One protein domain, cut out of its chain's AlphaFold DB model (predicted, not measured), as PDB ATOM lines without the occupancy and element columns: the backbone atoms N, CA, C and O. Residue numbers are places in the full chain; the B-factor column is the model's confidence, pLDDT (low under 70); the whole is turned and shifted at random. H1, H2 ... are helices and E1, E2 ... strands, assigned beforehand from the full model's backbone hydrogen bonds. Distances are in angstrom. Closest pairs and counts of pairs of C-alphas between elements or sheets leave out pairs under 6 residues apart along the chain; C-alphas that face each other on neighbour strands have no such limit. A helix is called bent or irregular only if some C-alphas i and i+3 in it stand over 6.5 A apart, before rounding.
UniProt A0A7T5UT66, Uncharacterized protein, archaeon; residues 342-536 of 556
ATOM      1  N   LEU A 342     -37.480 -21.085   8.030       93.31
ATOM      2  CA  LEU A 342     -36.539 -20.613   7.013       93.31
ATOM      3  C   LEU A 342     -36.931 -19.232   6.486       93.31
ATOM      4  O   LEU A 342     -38.013 -19.054   5.911       93.31
ATOM      5  N   ALA A 343     -35.994 -18.296   6.611       94.44
ATOM      6  CA  ALA A 343     -36.043 -17.019   5.930       94.44
ATOM      7  C   ALA A 343     -35.243 -17.087   4.635       94.44
ATOM      8  O   ALA A 343     -34.100 -17.549   4.628       94.44
ATOM      9  N   PHE A 344     -35.817 -16.597   3.542       93.94
ATOM     10  CA  PHE A 344     -35.073 -16.489   2.300       93.94
ATOM     11  C   PHE A 344     -35.425 -15.245   1.503       93.94
ATOM     12  O   PHE A 344     -36.559 -14.767   1.510       93.94
ATOM     13  N   MET A 345     -34.421 -14.768   0.780       91.62
ATOM     14  CA  MET A 345     -34.524 -13.691  -0.189       91.62
ATOM     15  C   MET A 345     -34.009 -14.226  -1.520       91.62
ATOM     16  O   MET A 345     -32.884 -14.724  -1.578       91.62
ATOM     17  N   VAL A 346     -34.830 -14.165  -2.564       89.50
ATOM     18  CA  VAL A 346     -34.475 -14.631  -3.911       89.50
ATOM     19  C   VAL A 346     -34.436 -13.445  -4.857       89.50
ATOM     20  O   VAL A 346     -35.418 -12.716  -4.946       89.50
ATOM     21  N   PHE A 347     -33.337 -13.288  -5.583       84.62
ATOM     22  CA  PHE A 347     -33.268 -12.458  -6.780       84.62
ATOM     23  C   PHE A 347     -33.532 -13.348  -7.987       84.62
ATOM     24  O   PHE A 347     -32.745 -14.252  -8.275       84.62
ATOM     25  N   ASP A 348     -34.692 -13.136  -8.608       77.81
ATOM     26  CA  ASP A 348     -35.115 -13.838  -9.818       77.81
ATOM     27  C   ASP A 348     -34.265 -13.394 -11.026       77.81
ATOM     28  O   ASP A 348     -33.594 -12.359 -10.971       77.81
ATOM     29  N   SER A 349     -34.306 -14.172 -12.113       68.69
ATOM     30  CA  SER A 349     -33.650 -13.825 -13.373       68.69
ATOM     31  C   SER A 349     -34.053 -12.424 -13.824       68.69
ATOM     32  O   SER A 349     -35.188 -11.965 -13.678       68.69
ATOM     33  N   VAL A 350     -33.066 -11.753 -14.405       61.38
ATOM     34  CA  VAL A 350     -33.175 -10.400 -14.932       61.38
ATOM     35  C   VAL A 350     -33.886 -10.382 -16.293       61.38
ATOM     36  O   VAL A 350     -34.394  -9.341 -16.699       61.38
ATOM     37  N   LYS A 351     -33.930 -11.517 -17.006       62.38
ATOM     38  CA  LYS A 351     -34.510 -11.614 -18.355       62.38
ATOM     39  C   LYS A 351     -35.964 -12.063 -18.349       62.38
ATOM     40  O   LYS A 351     -36.786 -11.448 -19.018       62.38
ATOM     41  N   GLU A 352     -36.281 -13.126 -17.617       63.91
ATOM     42  CA  GLU A 352     -37.639 -13.669 -17.526       63.91
ATOM     43  C   GLU A 352     -37.882 -14.195 -16.111       63.91
ATOM     44  O   GLU A 352     -37.122 -15.026 -15.619       63.91
ATOM     45  N   SER A 353     -38.943 -13.723 -15.442       64.31
ATOM     46  CA  SER A 353     -39.258 -14.181 -14.084       64.31
ATOM     47  C   SER A 353     -39.586 -15.669 -14.064       64.31
ATOM     48  O   SER A 353     -40.560 -16.133 -14.658       64.31
ATOM     49  N   GLU A 354     -38.786 -16.403 -13.305       64.94
ATOM     50  CA  GLU A 354     -38.794 -17.851 -13.218       64.94
ATOM     51  C   GLU A 354     -39.285 -18.359 -11.850       64.94
ATOM     52  O   GLU A 354     -39.703 -19.516 -11.728       64.94
ATOM     53  N   TYR A 355     -39.197 -17.532 -10.804       68.88
ATOM     54  CA  TYR A 355     -39.534 -17.888  -9.417       68.88
ATOM     55  C   TYR A 355     -40.838 -17.225  -8.968       68.88
ATOM     56  O   TYR A 355     -41.572 -17.787  -8.150       68.88
ATOM     57  N   GLY A 356     -41.138 -16.038  -9.505       63.00
ATOM     58  CA  GLY A 356     -42.372 -15.307  -9.218       63.00
ATOM     59  C   GLY A 356     -43.605 -15.900  -9.904       63.00
ATOM     60  O   GLY A 356     -44.659 -15.992  -9.276       63.00
ATOM     61  N   LYS A 357     -43.476 -16.334 -11.164       67.81
ATOM     62  CA  LYS A 357     -44.574 -16.861 -11.993       67.81
ATOM     63  C   LYS A 357     -44.424 -18.367 -12.230       67.81
ATOM     64  O   LYS A 357     -43.314 -18.877 -12.357       67.81
ATOM     65  N   GLY A 358     -45.541 -19.086 -12.241       59.72
ATOM     66  CA  GLY A 358     -45.608 -20.501 -12.591       59.72
ATOM     67  C   GLY A 358     -45.478 -20.716 -14.105       59.72
ATOM     68  O   GLY A 358     -45.554 -19.752 -14.869       59.72
ATOM     69  N   PRO A 359     -45.309 -21.969 -14.570       57.41
ATOM     70  CA  PRO A 359     -45.221 -22.301 -16.000       57.41
ATOM     71  C   PRO A 359     -46.459 -21.895 -16.818       57.41
ATOM     72  O   PRO A 359     -46.391 -21.743 -18.033       57.41
ATOM     73  N   ASP A 360     -47.595 -21.738 -16.146       56.38
ATOM     74  CA  ASP A 360     -48.884 -21.276 -16.662       56.38
ATOM     75  C   ASP A 360     -49.067 -19.748 -16.546       56.38
ATOM     76  O   ASP A 360     -50.120 -19.213 -16.890       56.38
ATOM     77  N   GLY A 361     -48.055 -19.038 -16.041       61.88
ATOM     78  CA  GLY A 361     -48.088 -17.605 -15.775       61.88
ATOM     79  C   GLY A 361     -48.812 -17.211 -14.484       61.88
ATOM     80  O   GLY A 361     -48.926 -16.014 -14.218       61.88
ATOM     81  N   THR A 362     -49.284 -18.170 -13.675       63.03
ATOM     82  CA  THR A 362     -50.025 -17.894 -12.432       63.03
ATOM     83  C   THR A 362     -49.153 -18.056 -11.185       63.03
ATOM     84  O   THR A 362     -48.070 -18.637 -11.222       63.03
ATOM     85  N   TYR A 363     -49.597 -17.504 -10.055       61.50
ATOM     86  CA  TYR A 363     -48.864 -17.582  -8.784       61.50
ATOM     87  C   TYR A 363     -49.150 -18.866  -7.997       61.50
ATOM     88  O   TYR A 363     -48.300 -19.311  -7.226       61.50
ATOM     89  N   ASP A 364     -50.315 -19.483  -8.199       55.34
ATOM     90  CA  ASP A 364     -50.774 -20.623  -7.394       55.34
ATOM     91  C   ASP A 364     -49.913 -21.878  -7.617       55.34
ATOM     92  O   ASP A 364     -49.775 -22.715  -6.724       55.34
ATOM     93  N   HIS A 365     -49.271 -21.976  -8.783       61.31
ATOM     94  CA  HIS A 365     -48.349 -23.055  -9.144       61.31
ATOM     95  C   HIS A 365     -46.880 -22.611  -9.217       61.31
ATOM     96  O   HIS A 365     -46.027 -23.366  -9.691       61.31
ATOM     97  N   SER A 366     -46.558 -21.394  -8.762       75.56
ATOM     98  CA  SER A 366     -45.190 -20.875  -8.786       75.56
ATOM     99  C   SER A 366     -44.381 -21.305  -7.559       75.56
ATOM    100  O   SER A 366     -44.918 -21.738  -6.535       75.56
ATOM    101  N   PHE A 367     -43.056 -21.151  -7.640       82.62
ATOM    102  CA  PHE A 367     -42.171 -21.325  -6.485       82.62
ATOM    103  C   PHE A 367     -42.611 -20.434  -5.308       82.62
ATOM    104  O   PHE A 367     -42.570 -20.875  -4.159       82.62
ATOM    105  N   ALA A 368     -43.104 -19.220  -5.586       84.44
ATOM    106  CA  ALA A 368     -43.667 -18.332  -4.573       84.44
ATOM    107  C   ALA A 368     -44.877 -18.953  -3.855       84.44
ATOM    108  O   ALA A 368     -44.914 -18.956  -2.625       84.44
ATOM    109  N   GLY A 369     -45.822 -19.532  -4.606       80.94
ATOM    110  CA  GLY A 369     -46.993 -20.215  -4.051       80.94
ATOM    111  C   GLY A 369     -46.615 -21.405  -3.166       80.94
ATOM    112  O   GLY A 369     -47.053 -21.489  -2.019       80.94
ATOM    113  N   LEU A 370     -45.718 -22.271  -3.650       81.50
ATOM    114  CA  LEU A 370     -45.256 -23.467  -2.925       81.50
ATOM    115  C   LEU A 370     -44.533 -23.144  -1.614       81.50
ATOM    116  O   LEU A 370     -44.607 -23.899  -0.647       81.50
ATOM    117  N   THR A 371     -43.808 -22.030  -1.584       86.38
ATOM    118  CA  THR A 371     -42.997 -21.629  -0.430       86.38
ATOM    119  C   THR A 371     -43.688 -20.604   0.467       86.38
ATOM    120  O   THR A 371     -43.164 -20.280   1.536       86.38
ATOM    121  N   GLY A 372     -44.850 -20.083   0.063       86.69
ATOM    122  CA  GLY A 372     -45.520 -18.968   0.731       86.69
ATOM    123  C   GLY A 372     -44.739 -17.652   0.650       86.69
ATOM    124  O   GLY A 372     -44.916 -16.784   1.508       86.69
ATOM    125  N   ALA A 373     -43.846 -17.504  -0.332       90.00
ATOM    126  CA  ALA A 373     -43.065 -16.287  -0.503       90.00
ATOM    127  C   ALA A 373     -43.917 -15.142  -1.051       90.00
ATOM    128  O   ALA A 373     -44.804 -15.329  -1.886       90.00
ATOM    129  N   LYS A 374     -43.610 -13.924  -0.605       89.88
ATOM    130  CA  LYS A 374     -44.177 -12.703  -1.174       89.88
ATOM    131  C   LYS A 374     -43.299 -12.207  -2.313       89.88
ATOM    132  O   LYS A 374     -42.076 -12.243  -2.225       89.88
ATOM    133  N   VAL A 375     -43.936 -11.746  -3.381       87.50
ATOM    134  CA  VAL A 375     -43.244 -11.231  -4.562       87.50
ATOM    135  C   VAL A 375     -43.226  -9.709  -4.492       87.50
ATOM    136  O   VAL A 375     -44.281  -9.091  -4.379       87.50
ATOM    137  N   ILE A 376     -42.031  -9.127  -4.557       87.75
ATOM    138  CA  ILE A 376     -41.810  -7.693  -4.743       87.75
ATOM    139  C   ILE A 376     -41.321  -7.512  -6.176       87.75
ATOM    140  O   ILE A 376     -40.291  -8.061  -6.561       87.75
ATOM    141  N   ARG A 377     -42.089  -6.775  -6.973       85.00
ATOM    142  CA  ARG A 377     -41.808  -6.516  -8.384       85.00
ATOM    143  C   ARG A 377     -41.431  -5.054  -8.535       85.00
ATOM    144  O   ARG A 377     -42.143  -4.188  -8.033       85.00
ATOM    145  N   PHE A 378     -40.311  -4.797  -9.196       83.75
ATOM    146  CA  PHE A 378     -39.831  -3.441  -9.419       83.75
ATOM    147  C   PHE A 378     -40.140  -2.997 -10.845       83.75
ATOM    148  O   PHE A 378     -39.785  -3.686 -11.794       83.75
ATOM    149  N   ASN A 379     -40.790  -1.842 -10.984       81.56
ATOM    150  CA  ASN A 379     -41.230  -1.278 -12.256       81.56
ATOM    151  C   ASN A 379     -40.905   0.226 -12.277       81.56
ATOM    152  O   ASN A 379     -41.255   0.914 -11.319       81.56
ATOM    153  N   PRO A 380     -40.328   0.778 -13.359       81.50
ATOM    154  CA  PRO A 380     -40.026   2.211 -13.465       81.50
ATOM    155  C   PRO A 380     -41.222   3.157 -13.349       81.50
ATOM    156  O   PRO A 380     -41.047   4.356 -13.154       81.50
ATOM    157  N   ARG A 381     -42.443   2.649 -13.544       84.19
ATOM    158  CA  ARG A 381     -43.671   3.452 -13.473       84.19
ATOM    159  C   ARG A 381     -44.155   3.688 -12.044       84.19
ATOM    160  O   ARG A 381     -45.052   4.506 -11.859       84.19
ATOM    161  N   GLU A 382     -43.603   2.973 -11.068       86.44
ATOM    162  CA  GLU A 382     -44.032   3.019  -9.674       86.44
ATOM    163  C   GLU A 382     -42.847   3.354  -8.752       86.44
ATOM    164  O   GLU A 382     -41.733   2.882  -8.996       86.44
ATOM    165  N   PRO A 383     -43.058   4.152  -7.690       90.19
ATOM    166  CA  PRO A 383     -42.024   4.404  -6.693       90.19
ATOM    167  C   PRO A 383     -41.593   3.104  -5.993       90.19
ATOM    168  O   PRO A 383     -42.435   2.356  -5.492       90.19
ATOM    169  N   MET A 384     -40.287   2.822  -5.946       90.50
ATOM    170  CA  MET A 384     -39.758   1.557  -5.419       90.50
ATOM    171  C   MET A 384     -39.436   1.593  -3.924       90.50
ATOM    172  O   MET A 384     -39.340   0.526  -3.327       90.50
ATOM    173  N   GLY A 385     -39.266   2.762  -3.302       90.88
ATOM    174  CA  GLY A 385     -39.002   2.898  -1.866       90.88
ATOM    175  C   GLY A 385     -37.644   2.350  -1.412       90.88
ATOM    176  O   GLY A 385     -37.532   1.819  -0.303       90.88
ATOM    177  N   LEU A 386     -36.622   2.428  -2.269       90.25
ATOM    178  CA  LEU A 386     -35.260   1.941  -2.029       90.25
ATOM    179  C   LEU A 386     -34.271   3.087  -1.748       90.25
ATOM    180  O   LEU A 386     -33.190   3.146  -2.336       90.25
ATOM    181  N   ASP A 387     -34.637   4.013  -0.860       92.12
ATOM    182  CA  ASP A 387     -33.784   5.154  -0.503       92.12
ATOM    183  C   ASP A 387     -32.424   4.690   0.084       92.12
ATOM    184  O   ASP A 387     -32.389   4.052   1.146       92.12
ATOM    185  N   PRO A 388     -31.279   5.030  -0.547       88.19
ATOM    186  CA  PRO A 388     -29.953   4.633  -0.080       88.19
ATOM    187  C   PRO A 388     -29.625   5.108   1.341       88.19
ATOM    188  O   PRO A 388     -28.871   4.436   2.045       88.19
ATOM    189  N   LEU A 389     -30.179   6.241   1.789       90.38
ATOM    190  CA  LEU A 389     -29.926   6.775   3.131       90.38
ATOM    191  C   LEU A 389     -30.619   5.953   4.227       90.38
ATOM    192  O   LEU A 389     -30.204   6.021   5.385       90.38
ATOM    193  N   LEU A 390     -31.638   5.165   3.869       89.00
ATOM    194  CA  LEU A 390     -32.329   4.242   4.773       89.00
ATOM    195  C   LEU A 390     -31.715   2.835   4.758       89.00
ATOM    196  O   LEU A 390     -31.831   2.104   5.740       89.00
ATOM    197  N   LEU A 391     -31.073   2.451   3.651       82.12
ATOM    198  CA  LEU A 391     -30.503   1.114   3.449       82.12
ATOM    199  C   LEU A 391     -29.050   0.992   3.922       82.12
ATOM    200  O   LEU A 391     -28.626  -0.084   4.345       82.12
ATOM    201  N   PHE A 392     -28.288   2.082   3.849       81.06
ATOM    202  CA  PHE A 392     -26.856   2.094   4.125       81.06
ATOM    203  C   PHE A 392     -26.503   3.062   5.249       81.06
ATOM    204  O   PHE A 392     -27.208   4.030   5.528       81.06
ATOM    205  N   ASN A 393     -25.336   2.856   5.864       85.00
ATOM    206  CA  ASN A 393     -24.778   3.903   6.712       85.00
ATOM    207  C   ASN A 393     -24.405   5.138   5.865       85.00
ATOM    208  O   ASN A 393     -24.187   5.047   4.656       85.00
ATOM    209  N   ARG A 394     -24.271   6.305   6.503       87.69
ATOM    210  CA  ARG A 394     -24.060   7.585   5.800       87.69
ATOM    211  C   ARG A 394     -22.843   7.604   4.871       87.69
ATOM    212  O   ARG A 394     -22.889   8.227   3.814       87.69
ATOM    213  N   LYS A 395     -21.753   6.924   5.246       83.31
ATOM    214  CA  LYS A 395     -20.531   6.859   4.429       83.31
ATOM    215  C   LYS A 395     -20.745   5.998   3.187       83.31
ATOM    216  O   LYS A 395     -20.393   6.414   2.087       83.31
ATOM    217  N   GLN A 396     -21.357   4.831   3.366       80.31
ATOM    218  CA  GLN A 396     -21.710   3.908   2.290       80.31
ATOM    219  C   GLN A 396     -22.715   4.538   1.320       80.31
ATOM    220  O   GLN A 396     -22.472   4.531   0.117       80.31
ATOM    221  N   ALA A 397     -23.775   5.168   1.842       85.12
ATOM    222  CA  ALA A 397     -24.756   5.904   1.048       85.12
ATOM    223  C   ALA A 397     -24.082   7.010   0.220       85.12
ATOM    224  O   ALA A 397     -24.286   7.091  -0.985       85.12
ATOM    225  N   SER A 398     -23.210   7.817   0.834       87.81
ATOM    226  CA  SER A 398     -22.466   8.864   0.123       87.81
ATOM    227  C   SER A 398     -21.573   8.308  -0.990       87.81
ATOM    228  O   SER A 398     -21.545   8.872  -2.083       87.81
ATOM    229  N   SER A 399     -20.865   7.203  -0.736       82.50
ATOM    230  CA  SER A 399     -20.009   6.560  -1.739       82.50
ATOM    231  C   SER A 399     -20.822   5.996  -2.909       82.50
ATOM    232  O   SER A 399     -20.462   6.205  -4.068       82.50
ATOM    233  N   LEU A 400     -21.947   5.337  -2.617       83.06
ATOM    234  CA  LEU A 400     -22.858   4.804  -3.628       83.06
ATOM    235  C   LEU A 400     -23.456   5.926  -4.486       83.06
ATOM    236  O   LEU A 400     -23.384   5.859  -5.710       83.06
ATOM    237  N   LEU A 401     -23.968   6.986  -3.856       89.00
ATOM    238  CA  LEU A 401     -24.535   8.139  -4.557       89.00
ATOM    239  C   LEU A 401     -23.500   8.865  -5.415       89.00
ATOM    240  O   LEU A 401     -23.828   9.294  -6.515       89.00
ATOM    241  N   ALA A 402     -22.246   8.970  -4.961       86.81
ATOM    242  CA  ALA A 402     -21.171   9.534  -5.775       86.81
ATOM    243  C   ALA A 402     -20.953   8.720  -7.059       86.81
ATOM    244  O   ALA A 402     -20.782   9.297  -8.132       86.81
ATOM    245  N   ARG A 403     -20.998   7.386  -6.957       83.12
ATOM    246  CA  ARG A 403     -20.838   6.477  -8.099       83.12
ATOM    247  C   ARG A 403     -22.023   6.554  -9.058       83.12
ATOM    248  O   ARG A 403     -21.798   6.754 -10.245       83.12
ATOM    249  N   MET A 404     -23.253   6.494  -8.545       84.88
ATOM    250  CA  MET A 404     -24.479   6.672  -9.342       84.88
ATOM    251  C   MET A 404     -24.566   8.077  -9.965       84.88
ATOM    252  O   MET A 404     -25.177   8.270 -11.003       84.88
ATOM    253  N   ALA A 405     -23.924   9.084  -9.366       88.81
ATOM    254  CA  ALA A 405     -23.819  10.423  -9.940       88.81
ATOM    255  C   ALA A 405     -22.649  10.580 -10.937       88.81
ATOM    256  O   ALA A 405     -22.397  11.697 -11.402       88.81
ATOM    257  N   HIS A 406     -21.922   9.501 -11.260       87.06
ATOM    258  CA  HIS A 406     -20.707   9.491 -12.085       87.06
ATOM    259  C   HIS A 406     -19.622  10.479 -11.620       87.06
ATOM    260  O   HIS A 406     -18.979  11.152 -12.433       87.06
ATOM    261  N   ILE A 407     -19.420  10.582 -10.304       88.56
ATOM    262  CA  ILE A 407     -18.356  11.384  -9.691       88.56
ATOM    263  C   ILE A 407     -17.135  10.485  -9.474       88.56
ATOM    264  O   ILE A 407     -17.111   9.631  -8.586       88.56
ATOM    265  N   SER A 408     -16.098  10.692 -10.281       82.00
ATOM    266  CA  SER A 408     -14.868   9.894 -10.260       82.00
ATOM    267  C   SER A 408     -14.069  10.060  -8.958       82.00
ATOM    268  O   SER A 408     -14.198  11.056  -8.244       82.00
ATOM    269  N   ASP A 409     -13.183   9.110  -8.642       78.19
ATOM    270  CA  ASP A 409     -12.315   9.182  -7.449       78.19
ATOM    271  C   ASP A 409     -11.338  10.375  -7.476       78.19
ATOM    272  O   ASP A 409     -10.867  10.837  -6.431       78.19
ATOM    273  N   GLY A 410     -11.048  10.908  -8.669       83.50
ATOM    274  CA  GLY A 410     -10.237  12.112  -8.854       83.50
ATOM    275  C   GLY A 410     -10.954  13.407  -8.452       83.50
ATOM    276  O   GLY A 410     -10.298  14.377  -8.072       83.50
ATOM    277  N   GLU A 411     -12.290  13.428  -8.458       90.44
ATOM    278  CA  GLU A 411     -13.124  14.598  -8.147       90.44
ATOM    279  C   GLU A 411     -13.327  14.770  -6.628       90.44
ATOM    280  O   GLU A 411     -14.445  14.867  -6.117       90.44
ATOM    281  N   ARG A 412     -12.217  14.836  -5.876       90.44
ATOM    282  CA  ARG A 412     -12.210  14.856  -4.397       90.44
ATOM    283  C   ARG A 412     -13.099  15.939  -3.787       90.44
ATOM    284  O   ARG A 412     -13.738  15.683  -2.771       90.44
ATOM    285  N   ASN A 413     -13.153  17.121  -4.400       92.94
ATOM    286  CA  ASN A 413     -13.957  18.239  -3.902       92.94
ATOM    287  C   ASN A 413     -15.459  17.940  -3.988       92.94
ATOM    288  O   ASN A 413     -16.163  18.136  -3.005       92.94
ATOM    289  N   LEU A 414     -15.931  17.398  -5.118       92.94
ATOM    290  CA  LEU A 414     -17.342  17.036  -5.303       92.94
ATOM    291  C   LEU A 414     -17.745  15.873  -4.391       92.94
ATOM    292  O   LEU A 414     -18.834  15.883  -3.823       92.94
ATOM    293  N   ARG A 415     -16.852  14.894  -4.189       91.94
ATOM    294  CA  ARG A 415     -17.101  13.791  -3.247       91.94
ATOM    295  C   ARG A 415     -17.152  14.267  -1.803       91.94
ATOM    296  O   ARG A 415     -18.028  13.837  -1.063       91.94
ATOM    297  N   ALA A 416     -16.235  15.147  -1.399       92.56
ATOM    298  CA  ALA A 416     -16.240  15.731  -0.063       92.56
ATOM    299  C   ALA A 416     -17.506  16.564   0.174       92.56
ATOM    300  O   ALA A 416     -18.116  16.452   1.233       92.56
ATOM    301  N   GLU A 417     -17.926  17.346  -0.819       95.75
ATOM    302  CA  GLU A 417     -19.156  18.131  -0.760       95.75
ATOM    303  C   GLU A 417     -20.399  17.238  -0.623       95.75
ATOM    304  O   GLU A 417     -21.177  17.413   0.314       95.75
ATOM    305  N   LEU A 418     -20.549  16.220  -1.480       93.75
ATOM    306  CA  LEU A 418     -21.652  15.259  -1.385       93.75
ATOM    307  C   LEU A 418     -21.648  14.522  -0.037       93.75
ATOM    308  O   LEU A 418     -22.698  14.328   0.573       93.75
ATOM    309  N   ALA A 419     -20.470  14.139   0.457       93.31
ATOM    310  CA  ALA A 419     -20.324  13.496   1.757       93.31
ATOM    311  C   ALA A 419     -20.762  14.403   2.912       93.31
ATOM    312  O   ALA A 419     -21.434  13.916   3.820       93.31
ATOM    313  N   MET A 420     -20.436  15.700   2.877       93.88
ATOM    314  CA  MET A 420     -20.890  16.663   3.888       93.88
ATOM    315  C   MET A 420     -22.414  16.790   3.909       93.88
ATOM    316  O   MET A 420     -22.994  16.830   4.991       93.88
ATOM    317  N   VAL A 421     -23.062  16.802   2.741       94.81
ATOM    318  CA  VAL A 421     -24.531  16.838   2.644       94.81
ATOM    319  C   VAL A 421     -25.144  15.573   3.238       94.81
ATOM    320  O   VAL A 421     -25.945  15.653   4.164       94.81
ATOM    321  N   VAL A 422     -24.725  14.398   2.761       92.94
ATOM    322  CA  VAL A 422     -25.300  13.102   3.172       92.94
ATOM    323  C   VAL A 422     -25.076  12.808   4.659       92.94
ATOM    324  O   VAL A 422     -25.892  12.129   5.286       92.94
ATOM    325  N   GLN A 423     -23.974  13.299   5.229       91.62
ATOM    326  CA  GLN A 423     -23.637  13.126   6.646       91.62
ATOM    327  C   GLN A 423     -24.216  14.221   7.548       91.62
ATOM    328  O   GLN A 423     -24.049  14.139   8.763       91.62
ATOM    329  N   SER A 424     -24.883  15.234   6.989       92.31
ATOM    330  CA  SER A 424     -25.491  16.292   7.791       92.31
ATOM    331  C   SER A 424     -26.691  15.763   8.588       92.31
ATOM    332  O   SER A 424     -27.450  14.918   8.110       92.31
ATOM    333  N   GLU A 425     -26.882  16.264   9.813       83.56
ATOM    334  CA  GLU A 425     -27.960  15.801  10.706       83.56
ATOM    335  C   GLU A 425     -29.367  16.049  10.135       83.56
ATOM    336  O   GLU A 425     -30.299  15.322  10.466       83.56
ATOM    337  N   GLY A 426     -29.520  17.049   9.261       83.69
ATOM    338  CA  GLY A 426     -30.794  17.410   8.635       83.69
ATOM    339  C   GLY A 426     -31.143  16.613   7.376       83.69
ATOM    340  O   GLY A 426     -32.218  16.812   6.826       83.69
ATOM    341  N   THR A 427     -30.258  15.737   6.897       90.38
ATOM    342  CA  THR A 427     -30.497  14.937   5.692       90.38
ATOM    343  C   THR A 427     -30.876  13.528   6.109       90.38
ATOM    344  O   THR A 427     -30.040  12.821   6.654       90.38
ATOM    345  N   ALA A 428     -32.102  13.074   5.870       89.06
ATOM    346  CA  ALA A 428     -32.548  11.712   6.189       89.06
ATOM    347  C   ALA A 428     -32.875  10.886   4.938       89.06
ATOM    348  O   ALA A 428     -32.771   9.664   4.980       89.06
ATOM    349  N   THR A 429     -33.223  11.553   3.842       92.25
ATOM    350  CA  THR A 429     -33.709  10.945   2.601       92.25
ATOM    351  C   THR A 429     -33.023  11.542   1.377       92.25
ATOM    352  O   THR A 429     -32.397  12.606   1.443       92.25
ATOM    353  N   MET A 430     -33.180  10.896   0.226       92.69
ATOM    354  CA  MET A 430     -32.737  11.447  -1.057       92.69
ATOM    355  C   MET A 430     -33.386  12.792  -1.384       92.69
ATOM    356  O   MET A 430     -32.743  13.656  -1.982       92.69
ATOM    357  N   GLN A 431     -34.622  13.021  -0.939       90.12
ATOM    358  CA  GLN A 431     -35.295  14.305  -1.117       90.12
ATOM    359  C   GLN A 431     -34.549  15.442  -0.404       90.12
ATOM    360  O   GLN A 431     -34.389  16.529  -0.966       90.12
ATOM    361  N   ASP A 432     -34.001  15.167   0.782       92.44
ATOM    362  CA  ASP A 432     -33.182  16.131   1.514       92.44
ATOM    363  C   ASP A 432     -31.875  16.426   0.766       92.44
ATOM    364  O   ASP A 432     -31.475  17.587   0.674       92.44
ATOM    365  N   VAL A 433     -31.251  15.407   0.157       92.00
ATOM    366  CA  VAL A 433     -30.039  15.561  -0.671       92.00
ATOM    367  C   VAL A 433     -30.305  16.459  -1.882       92.00
ATOM    368  O   VAL A 433     -29.505  17.349  -2.161       92.00
ATOM    369  N   TYR A 434     -31.435  16.284  -2.575       91.06
ATOM    370  CA  TYR A 434     -31.806  17.146  -3.705       91.06
ATOM    371  C   TYR A 434     -32.134  18.585  -3.285       91.06
ATOM    372  O   TYR A 434     -31.932  19.514  -4.067       91.06
ATOM    373  N   SER A 435     -32.646  18.778  -2.067       90.25
ATOM    374  CA  SER A 435     -32.979  20.101  -1.522       90.25
ATOM    375  C   SER A 435     -31.779  20.848  -0.926       90.25
ATOM    376  O   SER A 435     -31.857  22.054  -0.674       90.25
ATOM    377  N   ALA A 436     -30.666  20.146  -0.699       91.31
ATOM    378  CA  ALA A 436     -29.487  20.701  -0.061       91.31
ATOM    379  C   ALA A 436     -28.835  21.803  -0.907       91.31
ATOM    380  O   ALA A 436     -28.778  21.755  -2.138       91.31
ATOM    381  N   LYS A 437     -28.286  22.811  -0.225       91.94
ATOM    382  CA  LYS A 437     -27.543  23.887  -0.880       91.94
ATOM    383  C   LYS A 437     -26.136  23.399  -1.233       91.94
ATOM    384  O   LYS A 437     -25.270  23.354  -0.365       91.94
ATOM    385  N   VAL A 438     -25.930  23.080  -2.507       93.31
ATOM    386  CA  VAL A 438     -24.662  22.588  -3.071       93.31
ATOM    387  C   VAL A 438     -24.156  23.491  -4.198       93.31
ATOM    388  O   VAL A 438     -24.872  24.375  -4.673       93.31
ATOM    389  N   SER A 439     -22.915  23.274  -4.621       94.12
ATOM    390  CA  SER A 439     -22.290  23.907  -5.775       94.12
ATOM    391  C   SER A 439     -23.039  23.584  -7.069       94.12
ATOM    392  O   SER A 439     -23.624  22.510  -7.222       94.12
ATOM    393  N   ASP A 440     -22.976  24.497  -8.044       93.50
ATOM    394  CA  ASP A 440     -23.623  24.303  -9.349       93.50
ATOM    395  C   ASP A 440     -23.102  23.048 -10.068       93.50
ATOM    396  O   ASP A 440     -23.856  22.357 -10.751       93.50
ATOM    397  N   GLN A 441     -21.820  22.715  -9.870       92.62
ATOM    398  CA  GLN A 441     -21.207  21.513 -10.434       92.62
ATOM    399  C   GLN A 441     -21.798  20.235  -9.837       92.62
ATOM    400  O   GLN A 441     -22.148  19.327 -10.591       92.62
ATOM    401  N   LEU A 442     -21.946  20.156  -8.509       93.12
ATOM    402  CA  LEU A 442     -22.564  18.995  -7.873       93.12
ATOM    403  C   LEU A 442     -24.051  18.908  -8.234       93.12
ATOM    404  O   LEU A 442     -24.520  17.839  -8.615       93.12
ATOM    405  N   LYS A 443     -24.774  20.035  -8.208       94.12
ATOM    406  CA  LYS A 443     -26.192  20.088  -8.579       94.12
ATOM    407  C   LYS A 443     -26.441  19.538  -9.985       94.12
ATOM    408  O   LYS A 443     -27.335  18.714 -10.156       94.12
ATOM    409  N   LEU A 444     -25.617  19.929 -10.959       93.06
ATOM    410  CA  LEU A 444     -25.707  19.431 -12.331       93.06
ATOM    411  C   LEU A 444     -25.550  17.902 -12.398       93.06
ATOM    412  O   LEU A 444     -26.306  17.248 -13.107       93.06
ATOM    413  N   ARG A 445     -24.601  17.322 -11.649       91.81
ATOM    414  CA  ARG A 445     -24.389  15.862 -11.602       91.81
ATOM    415  C   ARG A 445     -25.575  15.128 -10.974       91.81
ATOM    416  O   ARG A 445     -26.012  14.114 -11.510       91.81
ATOM    417  N   LEU A 446     -26.114  15.649  -9.868       92.75
ATOM    418  CA  LEU A 446     -27.287  15.067  -9.205       92.75
ATOM    419  C   LEU A 446     -28.526  15.122 -10.116       92.75
ATOM    420  O   LEU A 446     -29.265  14.143 -10.208       92.75
ATOM    421  N   GLU A 447     -28.741  16.238 -10.818       91.81
ATOM    422  CA  GLU A 447     -29.871  16.403 -11.740       91.81
ATOM    423  C   GLU A 447     -29.732  15.569 -13.018       91.81
ATOM    424  O   GLU A 447     -30.731  15.035 -13.490       91.81
ATOM    425  N   ALA A 448     -28.523  15.444 -13.568       90.00
ATOM    426  CA  ALA A 448     -28.292  14.694 -14.798       90.00
ATOM    427  C   ALA A 448     -28.366  13.175 -14.586       90.00
ATOM    428  O   ALA A 448     -28.952  12.490 -15.417       90.00
ATOM    429  N   ASN A 449     -27.805  12.669 -13.480       88.56
ATOM    430  CA  ASN A 449     -27.549  11.235 -13.310       88.56
ATOM    431  C   ASN A 449     -28.440  10.580 -12.242       88.56
ATOM    432  O   ASN A 449     -28.975   9.501 -12.461       88.56
ATOM    433  N   LEU A 450     -28.696  11.243 -11.103       89.06
ATOM    434  CA  LEU A 450     -29.534  10.647 -10.048       89.06
ATOM    435  C   LEU A 450     -31.027  10.902 -10.248       89.06
ATOM    436  O   LEU A 450     -31.844  10.064  -9.883       89.06
ATOM    437  N   LYS A 451     -31.412  12.066 -10.780       87.62
ATOM    438  CA  LYS A 451     -32.829  12.420 -10.966       87.62
ATOM    439  C   LYS A 451     -33.587  11.469 -11.907       87.62
ATOM    440  O   LYS A 451     -34.745  11.183 -11.607       87.62
ATOM    441  N   PRO A 452     -32.988  10.924 -12.987       88.38
ATOM    442  CA  PRO A 452     -33.610   9.850 -13.767       88.38
ATOM    443  C   PRO A 452     -33.911   8.581 -12.954       88.38
ATOM    444  O   PRO A 452     -34.873   7.883 -13.255       88.38
ATOM    445  N   LEU A 453     -33.132   8.309 -11.902       88.50
ATOM    446  CA  LEU A 453     -33.273   7.145 -11.018       88.50
ATOM    447  C   LEU A 453     -34.187   7.414  -9.812       88.50
ATOM    448  O   LEU A 453     -34.360   6.544  -8.966       88.50
ATOM    449  N   ASN A 454     -34.791   8.601  -9.720       89.75
ATOM    450  CA  ASN A 454     -35.538   9.038  -8.540       89.75
ATOM    451  C   ASN A 454     -36.727   8.122  -8.194       89.75
ATOM    452  O   ASN A 454     -37.032   7.920  -7.020       89.75
ATOM    453  N   PHE A 455     -37.331   7.479  -9.200       90.38
ATOM    454  CA  PHE A 455     -38.373   6.467  -8.997       90.38
ATOM    455  C   PHE A 455     -37.904   5.287  -8.124       90.38
ATOM    456  O   PHE A 455     -38.725   4.641  -7.482       90.38
ATOM    457  N   MET A 456     -36.595   5.005  -8.061       89.88
ATOM    458  CA  MET A 456     -36.049   3.968  -7.183       89.88
ATOM    459  C   MET A 456     -36.090   4.377  -5.712       89.88
ATOM    460  O   MET A 456     -36.272   3.529  -4.842       89.88
ATOM    461  N   PHE A 457     -35.886   5.663  -5.427       91.62
ATOM    462  CA  PHE A 457     -35.703   6.175  -4.069       91.62
ATOM    463  C   PHE A 457     -37.026   6.587  -3.426       91.62
ATOM    464  O   PHE A 457     -37.208   6.412  -2.224       91.62
ATOM    465  N   GLU A 458     -37.945   7.132  -4.224       89.75
ATOM    466  CA  GLU A 458     -39.242   7.616  -3.759       89.75
ATOM    467  C   GLU A 458     -40.194   6.478  -3.372       89.75
ATOM    468  O   GLU A 458     -40.095   5.357  -3.872       89.75
ATOM    469  N   GLY A 459     -41.172   6.791  -2.520       88.12
ATOM    470  CA  GLY A 459     -42.210   5.859  -2.075       88.12
ATOM    471  C   GLY A 459     -42.071   5.443  -0.613       88.12
ATOM    472  O   GLY A 459     -41.193   5.910   0.113       88.12
ATOM    473  N   GLU A 460     -42.972   4.572  -0.160       87.69
ATOM    474  CA  GLU A 460     -42.870   3.994   1.180       87.69
ATOM    475  C   GLU A 460     -41.681   3.020   1.254       87.69
ATOM    476  O   GLU A 460     -41.539   2.178   0.364       87.69
ATOM    477  N   PRO A 461     -40.845   3.081   2.311       88.12
ATOM    478  CA  PRO A 461     -39.713   2.174   2.459       88.12
ATOM    479  C   PRO A 461     -40.139   0.707   2.425       88.12
ATOM    480  O   PRO A 461     -40.980   0.272   3.223       88.12
ATOM    481  N   GLN A 462     -39.521  -0.068   1.535       87.56
ATOM    482  CA  GLN A 462     -39.843  -1.484   1.371       87.56
ATOM    483  C   GLN A 462     -39.514  -2.284   2.632       87.56
ATOM    484  O   GLN A 462     -38.445  -2.140   3.228       87.56
ATOM    485  N   LYS A 463     -40.423  -3.181   3.023       85.88
ATOM    486  CA  LYS A 463     -40.245  -4.096   4.159       85.88
ATOM    487  C   LYS A 463     -40.440  -5.538   3.690       85.88
ATOM    488  O   LYS A 463     -41.576  -6.011   3.656       85.88
ATOM    489  N   PRO A 464     -39.356  -6.235   3.306       86.25
ATOM    490  CA  PRO A 464     -39.432  -7.622   2.874       86.25
ATOM    491  C   PRO A 464     -40.042  -8.521   3.949       86.25
ATOM    492  O   PRO A 464     -39.761  -8.383   5.141       86.25
ATOM    493  N   TYR A 465     -40.846  -9.484   3.509       88.38
ATOM    494  CA  TYR A 465     -41.338 -10.564   4.355       88.38
ATOM    495  C   TYR A 465     -40.220 -11.583   4.614       88.38
ATOM    496  O   TYR A 465     -39.212 -11.616   3.907       88.38
ATOM    497  N   THR A 466     -40.418 -12.477   5.587       89.19
ATOM    498  CA  THR A 466     -39.464 -13.553   5.918       89.19
ATOM    499  C   THR A 466     -39.058 -14.389   4.699       89.19
ATOM    500  O   THR A 466     -37.910 -14.811   4.599       89.19
ATOM    501  N   ARG A 467     -39.988 -14.604   3.763       93.88
ATOM    502  CA  ARG A 467     -39.759 -15.259   2.472       93.88
ATOM    503  C   ARG A 467     -40.151 -14.284   1.371       93.88
ATOM    504  O   ARG A 467     -41.340 -14.002   1.212       93.88
ATOM    505  N   THR A 468     -39.171 -13.757   0.649       92.69
ATOM    506  CA  THR A 468     -39.400 -12.742  -0.388       92.69
ATOM    507  C   THR A 468     -38.677 -13.095  -1.681       92.69
ATOM    508  O   THR A 468     -37.549 -13.587  -1.663       92.69
ATOM    509  N   ILE A 469     -39.332 -12.828  -2.809       90.06
ATOM    510  CA  ILE A 469     -38.767 -12.933  -4.154       90.06
ATOM    511  C   ILE A 469     -38.787 -11.538  -4.771       90.06
ATOM    512  O   ILE A 469     -39.851 -10.930  -4.895       90.06
ATOM    513  N   PHE A 470     -37.615 -11.047  -5.144       87.62
ATOM    514  CA  PHE A 470     -37.422  -9.806  -5.874       87.62
ATOM    515  C   PHE A 470     -37.406 -10.115  -7.364       87.62
ATOM    516  O   PHE A 470     -36.578 -10.897  -7.835       87.62
ATOM    517  N   VAL A 471     -38.334  -9.504  -8.091       85.62
ATOM    518  CA  VAL A 471     -38.471  -9.676  -9.533       85.62
ATOM    519  C   VAL A 471     -38.048  -8.391 -10.236       85.62
ATOM    520  O   VAL A 471     -38.579  -7.316  -9.949       85.62
ATOM    521  N   LEU A 472     -37.073  -8.533 -11.137       78.62
ATOM    522  CA  LEU A 472     -36.369  -7.441 -11.814       78.62
ATOM    523  C   LEU A 472     -36.645  -7.392 -13.331       78.62
ATOM    524  O   LEU A 472     -36.069  -6.551 -14.014       78.62
ATOM    525  N   ASP A 473     -37.509  -8.273 -13.849       78.31
ATOM    526  CA  ASP A 473     -37.794  -8.446 -15.287       78.31
ATOM    527  C   ASP A 473     -38.453  -7.216 -15.944       78.31
ATOM    528  O   ASP A 473     -38.234  -6.952 -17.122       78.31
ATOM    529  N   ASP A 474     -39.226  -6.436 -15.184       79.12
ATOM    530  CA  ASP A 474     -39.903  -5.226 -15.675       79.12
ATOM    531  C   ASP A 474     -38.985  -3.993 -15.749       79.12
ATOM    532  O   ASP A 474     -39.411  -2.924 -16.207       79.12
ATOM    533  N   LEU A 475     -37.738  -4.098 -15.277       80.19
ATOM    534  CA  LEU A 475     -36.782  -3.002 -15.375       80.19
ATOM    535  C   LEU A 475     -36.258  -2.869 -16.816       80.19
ATOM    536  O   LEU A 475     -36.042  -3.879 -17.489       80.19
ATOM    537  N   PRO A 476     -35.997  -1.639 -17.299       77.88
ATOM    538  CA  PRO A 476     -35.464  -1.407 -18.632       77.88
ATOM    539  C   PRO A 476     -34.141  -2.150 -18.830       77.88
ATOM    540  O   PRO A 476     -33.377  -2.332 -17.882       77.88
ATOM    541  N   ASP A 477     -33.826  -2.488 -20.082       70.75
ATOM    542  CA  ASP A 477     -32.531  -3.061 -20.495       70.75
ATOM    543  C   ASP A 477     -31.339  -2.086 -20.372       70.75
ATOM    544  O   ASP A 477     -30.276  -2.306 -20.948       70.75
ATOM    545  N   ASP A 478     -31.502  -1.015 -19.601       77.75
ATOM    546  CA  ASP A 478     -30.454  -0.064 -19.275       77.75
ATOM    547  C   ASP A 478     -29.576  -0.610 -18.136       77.75
ATOM    548  O   ASP A 478     -30.064  -0.962 -17.056       77.75
ATOM    549  N   GLU A 479     -28.272  -0.717 -18.397       71.62
ATOM    550  CA  GLU A 479     -27.297  -1.323 -17.484       71.62
ATOM    551  C   GLU A 479     -27.188  -0.556 -16.157       71.62
ATOM    552  O   GLU A 479     -27.066  -1.171 -15.095       71.62
ATOM    553  N   GLU A 480     -27.298   0.771 -16.194       72.75
ATOM    554  CA  GLU A 480     -27.177   1.633 -15.019       72.75
ATOM    555  C   GLU A 480     -28.418   1.530 -14.127       72.75
ATOM    556  O   GLU A 480     -28.306   1.340 -12.910       72.75
ATOM    557  N   VAL A 481     -29.609   1.579 -14.728       79.06
ATOM    558  CA  VAL A 481     -30.892   1.415 -14.033       79.06
ATOM    559  C   VAL A 481     -30.970   0.039 -13.375       79.06
ATOM    560  O   VAL A 481     -31.271  -0.089 -12.185       79.06
ATOM    561  N   ARG A 482     -30.665  -1.010 -14.136       76.56
ATOM    562  CA  ARG A 482     -30.704  -2.390 -13.657       76.56
ATOM    563  C   ARG A 482     -29.662  -2.636 -12.573       76.56
ATOM    564  O   ARG A 482     -30.015  -3.141 -11.509       76.56
ATOM    565  N   GLY A 483     -28.413  -2.227 -12.799       74.81
ATOM    566  CA  GLY A 483     -27.341  -2.340 -11.812       74.81
ATOM    567  C   GLY A 483     -27.704  -1.640 -10.503       74.81
ATOM    568  O   GLY A 483     -27.601  -2.237  -9.433       74.81
ATOM    569  N   SER A 484     -28.225  -0.415 -10.575       78.44
ATOM    570  CA  SER A 484     -28.654   0.351  -9.400       78.44
ATOM    571  C   SER A 484     -29.776  -0.339  -8.626       78.44
ATOM    572  O   SER A 484     -29.661  -0.538  -7.415       78.44
ATOM    573  N   ALA A 485     -30.832  -0.778  -9.313       81.06
ATOM    574  CA  ALA A 485     -31.953  -1.466  -8.679       81.06
ATOM    575  C   ALA A 485     -31.513  -2.753  -7.966       81.06
ATOM    576  O   ALA A 485     -31.948  -3.025  -6.845       81.06
ATOM    577  N   VAL A 486     -30.603  -3.519  -8.572       78.06
ATOM    578  CA  VAL A 486     -29.988  -4.700  -7.956       78.06
ATOM    579  C   VAL A 486     -29.297  -4.355  -6.652       78.06
ATOM    580  O   VAL A 486     -29.487  -5.049  -5.656       78.06
ATOM    581  N   ILE A 487     -28.434  -3.342  -6.662       77.75
ATOM    582  CA  ILE A 487     -27.585  -3.011  -5.515       77.75
ATOM    583  C   ILE A 487     -28.463  -2.652  -4.324       77.75
ATOM    584  O   ILE A 487     -28.277  -3.167  -3.220       77.75
ATOM    585  N   LEU A 488     -29.447  -1.789  -4.572       83.56
ATOM    586  CA  LEU A 488     -30.361  -1.306  -3.550       83.56
ATOM    587  C   LEU A 488     -31.254  -2.434  -3.024       83.56
ATOM    588  O   LEU A 488     -31.391  -2.606  -1.814       83.56
ATOM    589  N   SER A 489     -31.808  -3.254  -3.916       84.88
ATOM    590  CA  SER A 489     -32.635  -4.394  -3.512       84.88
ATOM    591  C   SER A 489     -31.823  -5.473  -2.780       84.88
ATOM    592  O   SER A 489     -32.298  -6.017  -1.784       84.88
ATOM    593  N   SER A 490     -30.568  -5.716  -3.170       81.50
ATOM    594  CA  SER A 490     -29.629  -6.607  -2.466       81.50
ATOM    595  C   SER A 490     -29.305  -6.104  -1.064       81.50
ATOM    596  O   SER A 490     -29.304  -6.884  -0.108       81.50
ATOM    597  N   ALA A 491     -29.070  -4.799  -0.913       80.69
ATOM    598  CA  ALA A 491     -28.846  -4.181   0.388       80.69
ATOM    599  C   ALA A 491     -30.080  -4.299   1.288       80.69
ATOM    600  O   ALA A 491     -29.955  -4.691   2.449       80.69
ATOM    601  N   LEU A 492     -31.273  -4.062   0.736       86.44
ATOM    602  CA  LEU A 492     -32.539  -4.270   1.432       86.44
ATOM    603  C   LEU A 492     -32.706  -5.726   1.896       86.44
ATOM    604  O   LEU A 492     -33.004  -5.971   3.067       86.44
ATOM    605  N   ALA A 493     -32.482  -6.695   1.006       87.69
ATOM    606  CA  ALA A 493     -32.557  -8.119   1.324       87.69
ATOM    607  C   ALA A 493     -31.575  -8.503   2.441       87.69
ATOM    608  O   ALA A 493     -31.937  -9.201   3.391       87.69
ATOM    609  N   MET A 494     -30.339  -8.005   2.362       83.88
ATOM    610  CA  MET A 494     -29.302  -8.257   3.357       83.88
ATOM    611  C   MET A 494     -29.649  -7.637   4.715       83.88
ATOM    612  O   MET A 494     -29.497  -8.298   5.743       83.88
ATOM    613  N   ALA A 495     -30.140  -6.395   4.739       82.81
ATOM    614  CA  ALA A 495     -30.584  -5.727   5.961       82.81
ATOM    615  C   ALA A 495     -31.736  -6.496   6.627       82.81
ATOM    616  O   ALA A 495     -31.681  -6.778   7.828       82.81
ATOM    617  N   ALA A 496     -32.726  -6.927   5.839       87.81
ATOM    618  CA  ALA A 496     -33.837  -7.738   6.320       87.81
ATOM    619  C   ALA A 496     -33.347  -9.067   6.925       87.81
ATOM    620  O   ALA A 496     -33.689  -9.381   8.065       87.81
ATOM    621  N   LEU A 497     -32.473  -9.810   6.236       88.06
ATOM    622  CA  LEU A 497     -31.914 -11.068   6.751       88.06
ATOM    623  C   LEU A 497     -31.048 -10.872   8.008       88.06
ATOM    624  O   LEU A 497     -31.100 -11.693   8.931       88.06
ATOM    625  N   LYS A 498     -30.263  -9.791   8.084       85.81
ATOM    626  CA  LYS A 498     -29.434  -9.460   9.257       85.81
ATOM    627  C   LYS A 498     -30.272  -9.102  10.486       85.81
ATOM    628  O   LYS A 498     -29.850  -9.411  11.593       85.81
ATOM    629  N   SER A 499     -31.457  -8.516  10.296       87.50
ATOM    630  CA  SER A 499     -32.365  -8.159  11.398       87.50
ATOM    631  C   SER A 499     -33.002  -9.364  12.105       87.50
ATOM    632  O   SER A 499     -33.464  -9.246  13.238       87.50
ATOM    633  N   LEU A 500     -33.015 -10.532  11.453       90.00
ATOM    634  CA  LEU A 500     -33.597 -11.756  12.002       90.00
ATOM    635  C   LEU A 500     -32.693 -12.409  13.068       90.00
ATOM    636  O   LEU A 500     -31.465 -12.313  12.963       90.00
ATOM    637  N   PRO A 501     -33.255 -13.155  14.040       89.44
ATOM    638  CA  PRO A 501     -32.483 -13.876  15.056       89.44
ATOM    639  C   PRO A 501     -31.378 -14.774  14.475       89.44
ATOM    640  O   PRO A 501     -31.533 -15.364  13.407       89.44
ATOM    641  N   ILE A 502     -30.260 -14.907  15.197       82.69
ATOM    642  CA  ILE A 502     -29.105 -15.730  14.785       82.69
ATOM    643  C   ILE A 502     -29.464 -17.219  14.597       82.69
ATOM    644  O   ILE A 502     -29.011 -17.788  13.608       82.69
ATOM    645  N   PRO A 503     -30.275 -17.862  15.469       87.69
ATOM    646  CA  PRO A 503     -30.602 -19.282  15.307       87.69
ATOM    647  C   PRO A 503     -31.432 -19.596  14.057       87.69
ATOM    648  O   PRO A 503     -31.463 -20.743  13.619       87.69
ATOM    649  N   GLN A 504     -32.117 -18.594  13.501       90.69
ATOM    650  CA  GLN A 504     -32.985 -18.773  12.348       90.69
ATOM    651  C   GLN A 504     -32.145 -19.020  11.093       90.69
ATOM    652  O   GLN A 504     -31.232 -18.253  10.775       90.69
ATOM    653  N   LYS A 505     -32.484 -20.077  10.348       92.69
ATOM    654  CA  LYS A 505     -31.836 -20.402   9.072       92.69
ATOM    655  C   LYS A 505     -32.201 -19.359   8.014       92.69
ATOM    656  O   LYS A 505     -33.366 -18.991   7.859       92.69
ATOM    657  N   LYS A 506     -31.185 -18.880   7.293       93.50
ATOM    658  CA  LYS A 506     -31.283 -17.788   6.313       93.50
ATOM    659  C   LYS A 506     -30.706 -18.232   4.975       93.50
ATOM    660  O   LYS A 506     -29.694 -18.937   4.960       93.50
ATOM    661  N   VAL A 507     -31.326 -17.819   3.873       94.06
ATOM    662  CA  VAL A 507     -30.834 -18.040   2.505       94.06
ATOM    663  C   VAL A 507     -30.930 -16.745   1.709       94.06
ATOM    664  O   VAL A 507     -31.982 -16.112   1.653       94.06
ATOM    665  N   LEU A 508     -29.833 -16.373   1.063       91.69
ATOM    666  CA  LEU A 508     -29.825 -15.385  -0.005       91.69
ATOM    667  C   LEU A 508     -29.532 -16.134  -1.304       91.69
ATOM    668  O   LEU A 508     -28.454 -16.707  -1.449       91.69
ATOM    669  N   LEU A 509     -30.503 -16.161  -2.209       90.50
ATOM    670  CA  LEU A 509     -30.382 -16.789  -3.515       90.50
ATOM    671  C   LEU A 509     -30.292 -15.702  -4.583       90.50
ATOM    672  O   LEU A 509     -31.145 -14.820  -4.638       90.50
ATOM    673  N   ILE A 510     -29.280 -15.794  -5.437       85.75
ATOM    674  CA  ILE A 510     -29.093 -14.902  -6.579       85.75
ATOM    675  C   ILE A 510     -29.037 -15.786  -7.822       85.75
ATOM    676  O   ILE A 510     -28.021 -16.445  -8.054       85.75
ATOM    677  N   ASP A 511     -30.137 -15.856  -8.577       82.88
ATOM    678  CA  ASP A 511     -30.120 -16.532  -9.875       82.88
ATOM    679  C   ASP A 511     -29.536 -15.603 -10.940       82.88
ATOM    680  O   ASP A 511     -29.645 -14.389 -10.835       82.88
ATOM    681  N   GLU A 512     -28.868 -16.165 -11.942       77.44
ATOM    682  CA  GLU A 512     -28.121 -15.407 -12.950       77.44
ATOM    683  C   GLU A 512     -27.119 -14.412 -12.345       77.44
ATOM    684  O   GLU A 512     -26.983 -13.286 -12.812       77.44
ATOM    685  N   ALA A 513     -26.342 -14.861 -11.348       75.12
ATOM    686  CA  ALA A 513     -25.294 -14.083 -10.673       75.12
ATOM    687  C   ALA A 513     -24.357 -13.294 -11.630       75.12
ATOM    688  O   ALA A 513     -23.812 -12.260 -11.256       75.12
ATOM    689  N   TRP A 514     -24.191 -13.758 -12.874       70.88
ATOM    690  CA  TRP A 514     -23.415 -13.081 -13.915       70.88
ATOM    691  C   TRP A 514     -24.020 -11.748 -14.379       70.88
ATOM    692  O   TRP A 514     -23.261 -10.859 -14.744       70.88
ATOM    693  N   ALA A 515     -25.343 -11.575 -14.322       63.19
ATOM    694  CA  ALA A 515     -26.019 -10.315 -14.645       63.19
ATOM    695  C   ALA A 515     -25.680  -9.193 -13.645       63.19
ATOM    696  O   ALA A 515     -25.989  -8.027 -13.876       63.19
ATOM    697  N   PHE A 516     -25.030  -9.554 -12.538       60.53
ATOM    698  CA  PHE A 516     -24.574  -8.658 -11.482       60.53
ATOM    699  C   PHE A 516     -23.049  -8.439 -11.516       60.53
ATOM    700  O   PHE A 516     -22.504  -7.698 -10.687       60.53
ATOM    701  N   LEU A 517     -22.354  -9.095 -12.454       58.12
ATOM    702  CA  LEU A 517     -20.921  -8.950 -12.683       58.12
ATOM    703  C   LEU A 517     -20.689  -7.913 -13.788       58.12
ATOM    704  O   LEU A 517     -21.234  -8.031 -14.881       58.12
ATOM    705  N   ALA A 518     -19.846  -6.925 -13.506       51.81
ATOM    706  CA  ALA A 518     -19.286  -6.037 -14.511       51.81
ATOM    707  C   ALA A 518     -17.974  -6.628 -15.052       51.81
ATOM    708  O   ALA A 518     -17.291  -7.417 -14.387       51.81
ATOM    709  N   THR A 519     -17.608  -6.240 -16.269       39.28
ATOM    710  CA  THR A 519     -16.303  -6.543 -16.869       39.28
ATOM    711  C   THR A 519     -15.426  -5.306 -16.868       39.28
ATOM    712  O   THR A 519     -15.882  -4.231 -17.248       39.28
ATOM    713  N   ASP A 520     -14.171  -5.441 -16.439       41.56
ATOM    714  CA  ASP A 520     -13.205  -4.345 -16.558       41.56
ATOM    715  C   ASP A 520     -12.699  -4.244 -18.007       41.56
ATOM    716  O   ASP A 520     -12.908  -5.149 -18.821       41.56
ATOM    717  N   ASP A 521     -11.966  -3.173 -18.332       33.03
ATOM    718  CA  ASP A 521     -11.356  -2.960 -19.657       33.03
ATOM    719  C   ASP A 521     -10.372  -4.078 -20.076       33.03
ATOM    720  O   ASP A 521      -9.861  -4.096 -21.196       33.03
ATOM    721  N   ARG A 522     -10.059  -5.013 -19.168       29.45
ATOM    722  CA  ARG A 522      -9.167  -6.161 -19.368       29.45
ATOM    723  C   ARG A 522      -9.925  -7.494 -19.387       29.45
ATOM    724  O   ARG A 522      -9.280  -8.543 -19.402       29.45
ATOM    725  N   GLY A 523     -11.259  -7.467 -19.398       28.11
ATOM    726  CA  GLY A 523     -12.124  -8.645 -19.462       28.11
ATOM    727  C   GLY A 523     -12.205  -9.454 -18.162       28.11
ATOM    728  O   GLY A 523     -12.592 -10.622 -18.202       28.11
ATOM    729  N   ARG A 524     -11.827  -8.887 -17.009       27.20
ATOM    730  CA  ARG A 524     -11.999  -9.532 -15.701       27.20
ATOM    731  C   ARG A 524     -13.406  -9.286 -15.184       27.20
ATOM    732  O   ARG A 524     -13.857  -8.147 -15.125       27.20
ATOM    733  N   LEU A 525     -14.062 -10.365 -14.776       29.66
ATOM    734  CA  LEU A 525     -15.356 -10.326 -14.104       29.66
ATOM    735  C   LEU A 525     -15.156  -9.886 -12.649       29.66
ATOM    736  O   LEU A 525     -14.412 -10.531 -11.908       29.66
ATOM    737  N   TYR A 526     -15.834  -8.821 -12.238       41.56
ATOM    738  CA  TYR A 526     -15.970  -8.412 -10.841       41.56
ATOM    739  C   TYR A 526     -17.456  -8.199 -10.547       41.56
ATOM    740  O   TYR A 526     -18.197  -7.772 -11.427       41.56
ATOM    741  N   PHE A 527     -17.929  -8.505  -9.333       44.69
ATOM    742  CA  PHE A 527     -19.217  -7.938  -8.916       44.69
ATOM    743  C   PHE A 527     -19.071  -6.437  -9.044       44.69
ATOM    744  O   PHE A 527     -18.068  -5.924  -8.552       44.69
ATOM    745  N   SER A 528     -20.003  -5.753  -9.719       43.44
ATOM    746  CA  SER A 528     -19.922  -4.292  -9.820       43.44
ATOM    747  C   SER A 528     -19.563  -3.732  -8.434       43.44
ATOM    748  O   SER A 528     -20.113  -4.207  -7.435       43.44
ATOM    749  N   GLU A 529     -18.612  -2.791  -8.337       41.94
ATOM    750  CA  GLU A 529     -17.990  -2.301  -7.073       41.94
ATOM    751  C   GLU A 529     -19.004  -1.799  -6.011       41.94
ATOM    752  O   GLU A 529     -18.667  -1.317  -4.936       41.94
ATOM    753  N   ALA A 530     -20.296  -1.865  -6.309       37.88
ATOM    754  CA  ALA A 530     -21.396  -1.654  -5.399       37.88
ATOM    755  C   ALA A 530     -21.667  -2.801  -4.415       37.88
ATOM    756  O   ALA A 530     -22.239  -2.542  -3.359       37.88
ATOM    757  N   MET A 531     -21.243  -4.035  -4.702       36.66
ATOM    758  CA  MET A 531     -21.314  -5.131  -3.725       36.66
ATOM    759  C   MET A 531     -20.237  -5.019  -2.631       36.66
ATOM    760  O   MET A 531     -20.492  -5.440  -1.502       36.66
ATOM    761  N   ASP A 532     -19.102  -4.359  -2.893       37.88
ATOM    762  CA  ASP A 532     -18.080  -4.079  -1.866       37.88
ATOM    763  C   ASP A 532     -18.625  -3.171  -0.748       37.88
ATOM    764  O   ASP A 532     -18.275  -3.322   0.422       37.88
ATOM    765  N   ILE A 533     -19.580  -2.292  -1.076       40.28
ATOM    766  CA  ILE A 533     -20.273  -1.409  -0.122       40.28
ATOM    767  C   ILE A 533     -21.200  -2.211   0.815       40.28
ATOM    768  O   ILE A 533     -21.408  -1.820   1.962       40.28
ATOM    769  N   VAL A 534     -21.732  -3.354   0.366       39.88
ATOM    770  CA  VAL A 534     -22.602  -4.247   1.162       39.88
ATOM    771  C   VAL A 534     -21.778  -5.186   2.065       39.88
ATOM    772  O   VAL A 534     -22.279  -5.655   3.095       39.88
ATOM    773  N   ALA A 535     -20.518  -5.448   1.695       32.09
ATOM    774  CA  ALA A 535     -19.635  -6.427   2.326       32.09
ATOM    775  C   ALA A 535     -18.792  -5.892   3.501       32.09
ATOM    776  O   ALA A 535     -18.259  -6.708   4.256       32.09
ATOM    777  N   GLU A 536     -18.677  -4.573   3.712       31.33
ATOM    778  CA  GLU A 536     -17.896  -4.056   4.846       31.33
ATOM    779  C   GLU A 536     -18.551  -4.411   6.201       31.33
ATOM    780  O   GLU A 536     -19.690  -4.006   6.474       31.33
TER     781      GLU A 536
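What this domain is: This is residues 342 to 536 of the 556 residues of an uncharacterized protein of archaeon (UniProt A0A7T5UT66). A small parallel sheet of four strands has the long helix H7 packed over one face and the short H1 over the other, and beyond H7 lies a second lobe, a cluster of mostly crossed helices, H3 to H6. H7 runs through the middle of the whole, and H2 packs between it and H3; a small hairpin, E5 and E6, and the short H9 follow at the end of the printed part. The 195 printed residues include nine named helices and six named strands, in the order E1 H1 E2 H2 H3 H4 H5 H6 E3 H7 E4 H8 E5 E6 H9, and the class is mixed, helices and strands. The sheet's order is E2 E3 E1 E4, parallel throughout, and E5 and E6 are antiparallel. The whole is compact, with a radius of gyration of the C-alphas of 17.5 A and spans of 54 by 39 by 33 A.

Where its parts are: Find C-alpha 343 at (-36.043, -17.019, 5.930); there E1 begins, and it runs through residues 343 to 347 over 13.8 A. Its sheet also holds E2, residues 374 to 377, E3, residues 467 to 471 and 13.3 A long, and E4, residues 506 to 510 and 13.4 A long. H7 takes residues 479 to 499; go from C-alpha 479 at (-27.297, -1.323, -17.484) to C-alpha 499 at (-32.365, -8.159, 11.398), 30.1 A away. H1 is residues 367 to 371, and H2 is residues 388 to 391. Look next at H3, residues 394 to 404, and H4, residues 412 to 422, each 15.2 A long, then at H5, residues 430 to 435. H6, residues 440 to 457, measures 22.4 A and is irregular: C-alphas 452 and 455 are 7.5 A apart, and it has a kink of 63 degrees near residue 451. Last come H8, residues 513 to 516, E5, residues 517 to 519, E6, residues 525 to 527, and H9, residues 531 to 535, which ends at C-alpha 535 at (-19.635, -6.427, 2.326).

How they stand to each other: Start in the sheet, where N 345 of E1 is 2.9 A from O 507 of E4, N 468 of E3 is 2.9 A from O 344 of E1, and N 376 of E2 is 2.8 A from O 469 of E3, within hydrogen-bond range. E1, H1, E2 and E3, H7, E4 are split strand-helix-strand units, parallel strands with another strand between them, and both crossovers are right-handed. E2, H2 to H6 and E3 form a strand-helix-strand unit whose two strands are neighbours. H7 is on the sheet at a height of 9.4 A, over E1 and along the strands at 4 degrees on the local plane; the closest C-alphas of the two are those of Met 345 and Ala 493, 6.1 A apart. H1 is on the opposite face at a height of 8.8 A. Moving outward, H7 touches H2 with residues 488 to 495 alone, C-alphas 391 and 492 being closest at 6.1 A. H2 touches H3, at 5.5 A between C-alphas 388 and 397. H3 and H4 touch at a steep tilt of 54 degrees, opposite ways, closest at C-alphas 398 and 419, 5.4 A. H4 touches residues 441 to 442 of H6, closest at C-alphas 414 and 442, 6.1 A. H5 and H6, a helical hairpin, only just touch, with 3 pairs of C-alphas within 8 A, the closest being 430 and 457 at 6.8 A. H9 is close to but not clearly touching H7, C-alphas 491 and 534 being 6.3 A apart, and H8 stands likewise to H7, with C-alphas 483 and 516 at 6.9 A. In the hairpin of E5 and E6, N 518 is 2.8 A from O 526. Every O i to N i+4 pair is within hydrogen-bond range in H1, H3, H4, H5, H7 and H9, and 8 of 14 are in H6; H2 and H8 are too short for such a pair.

The domain as a whole: The two C-alphas farthest apart, those of Asp 360 and Asn 413, are 54.3 A from each other. The printed part has no cut, and its one long link is the 19 residues from E1 to H1. The mean pLDDT of the printed part is 79.5, and residues 349 to 365 and 515 to 536 are under 70.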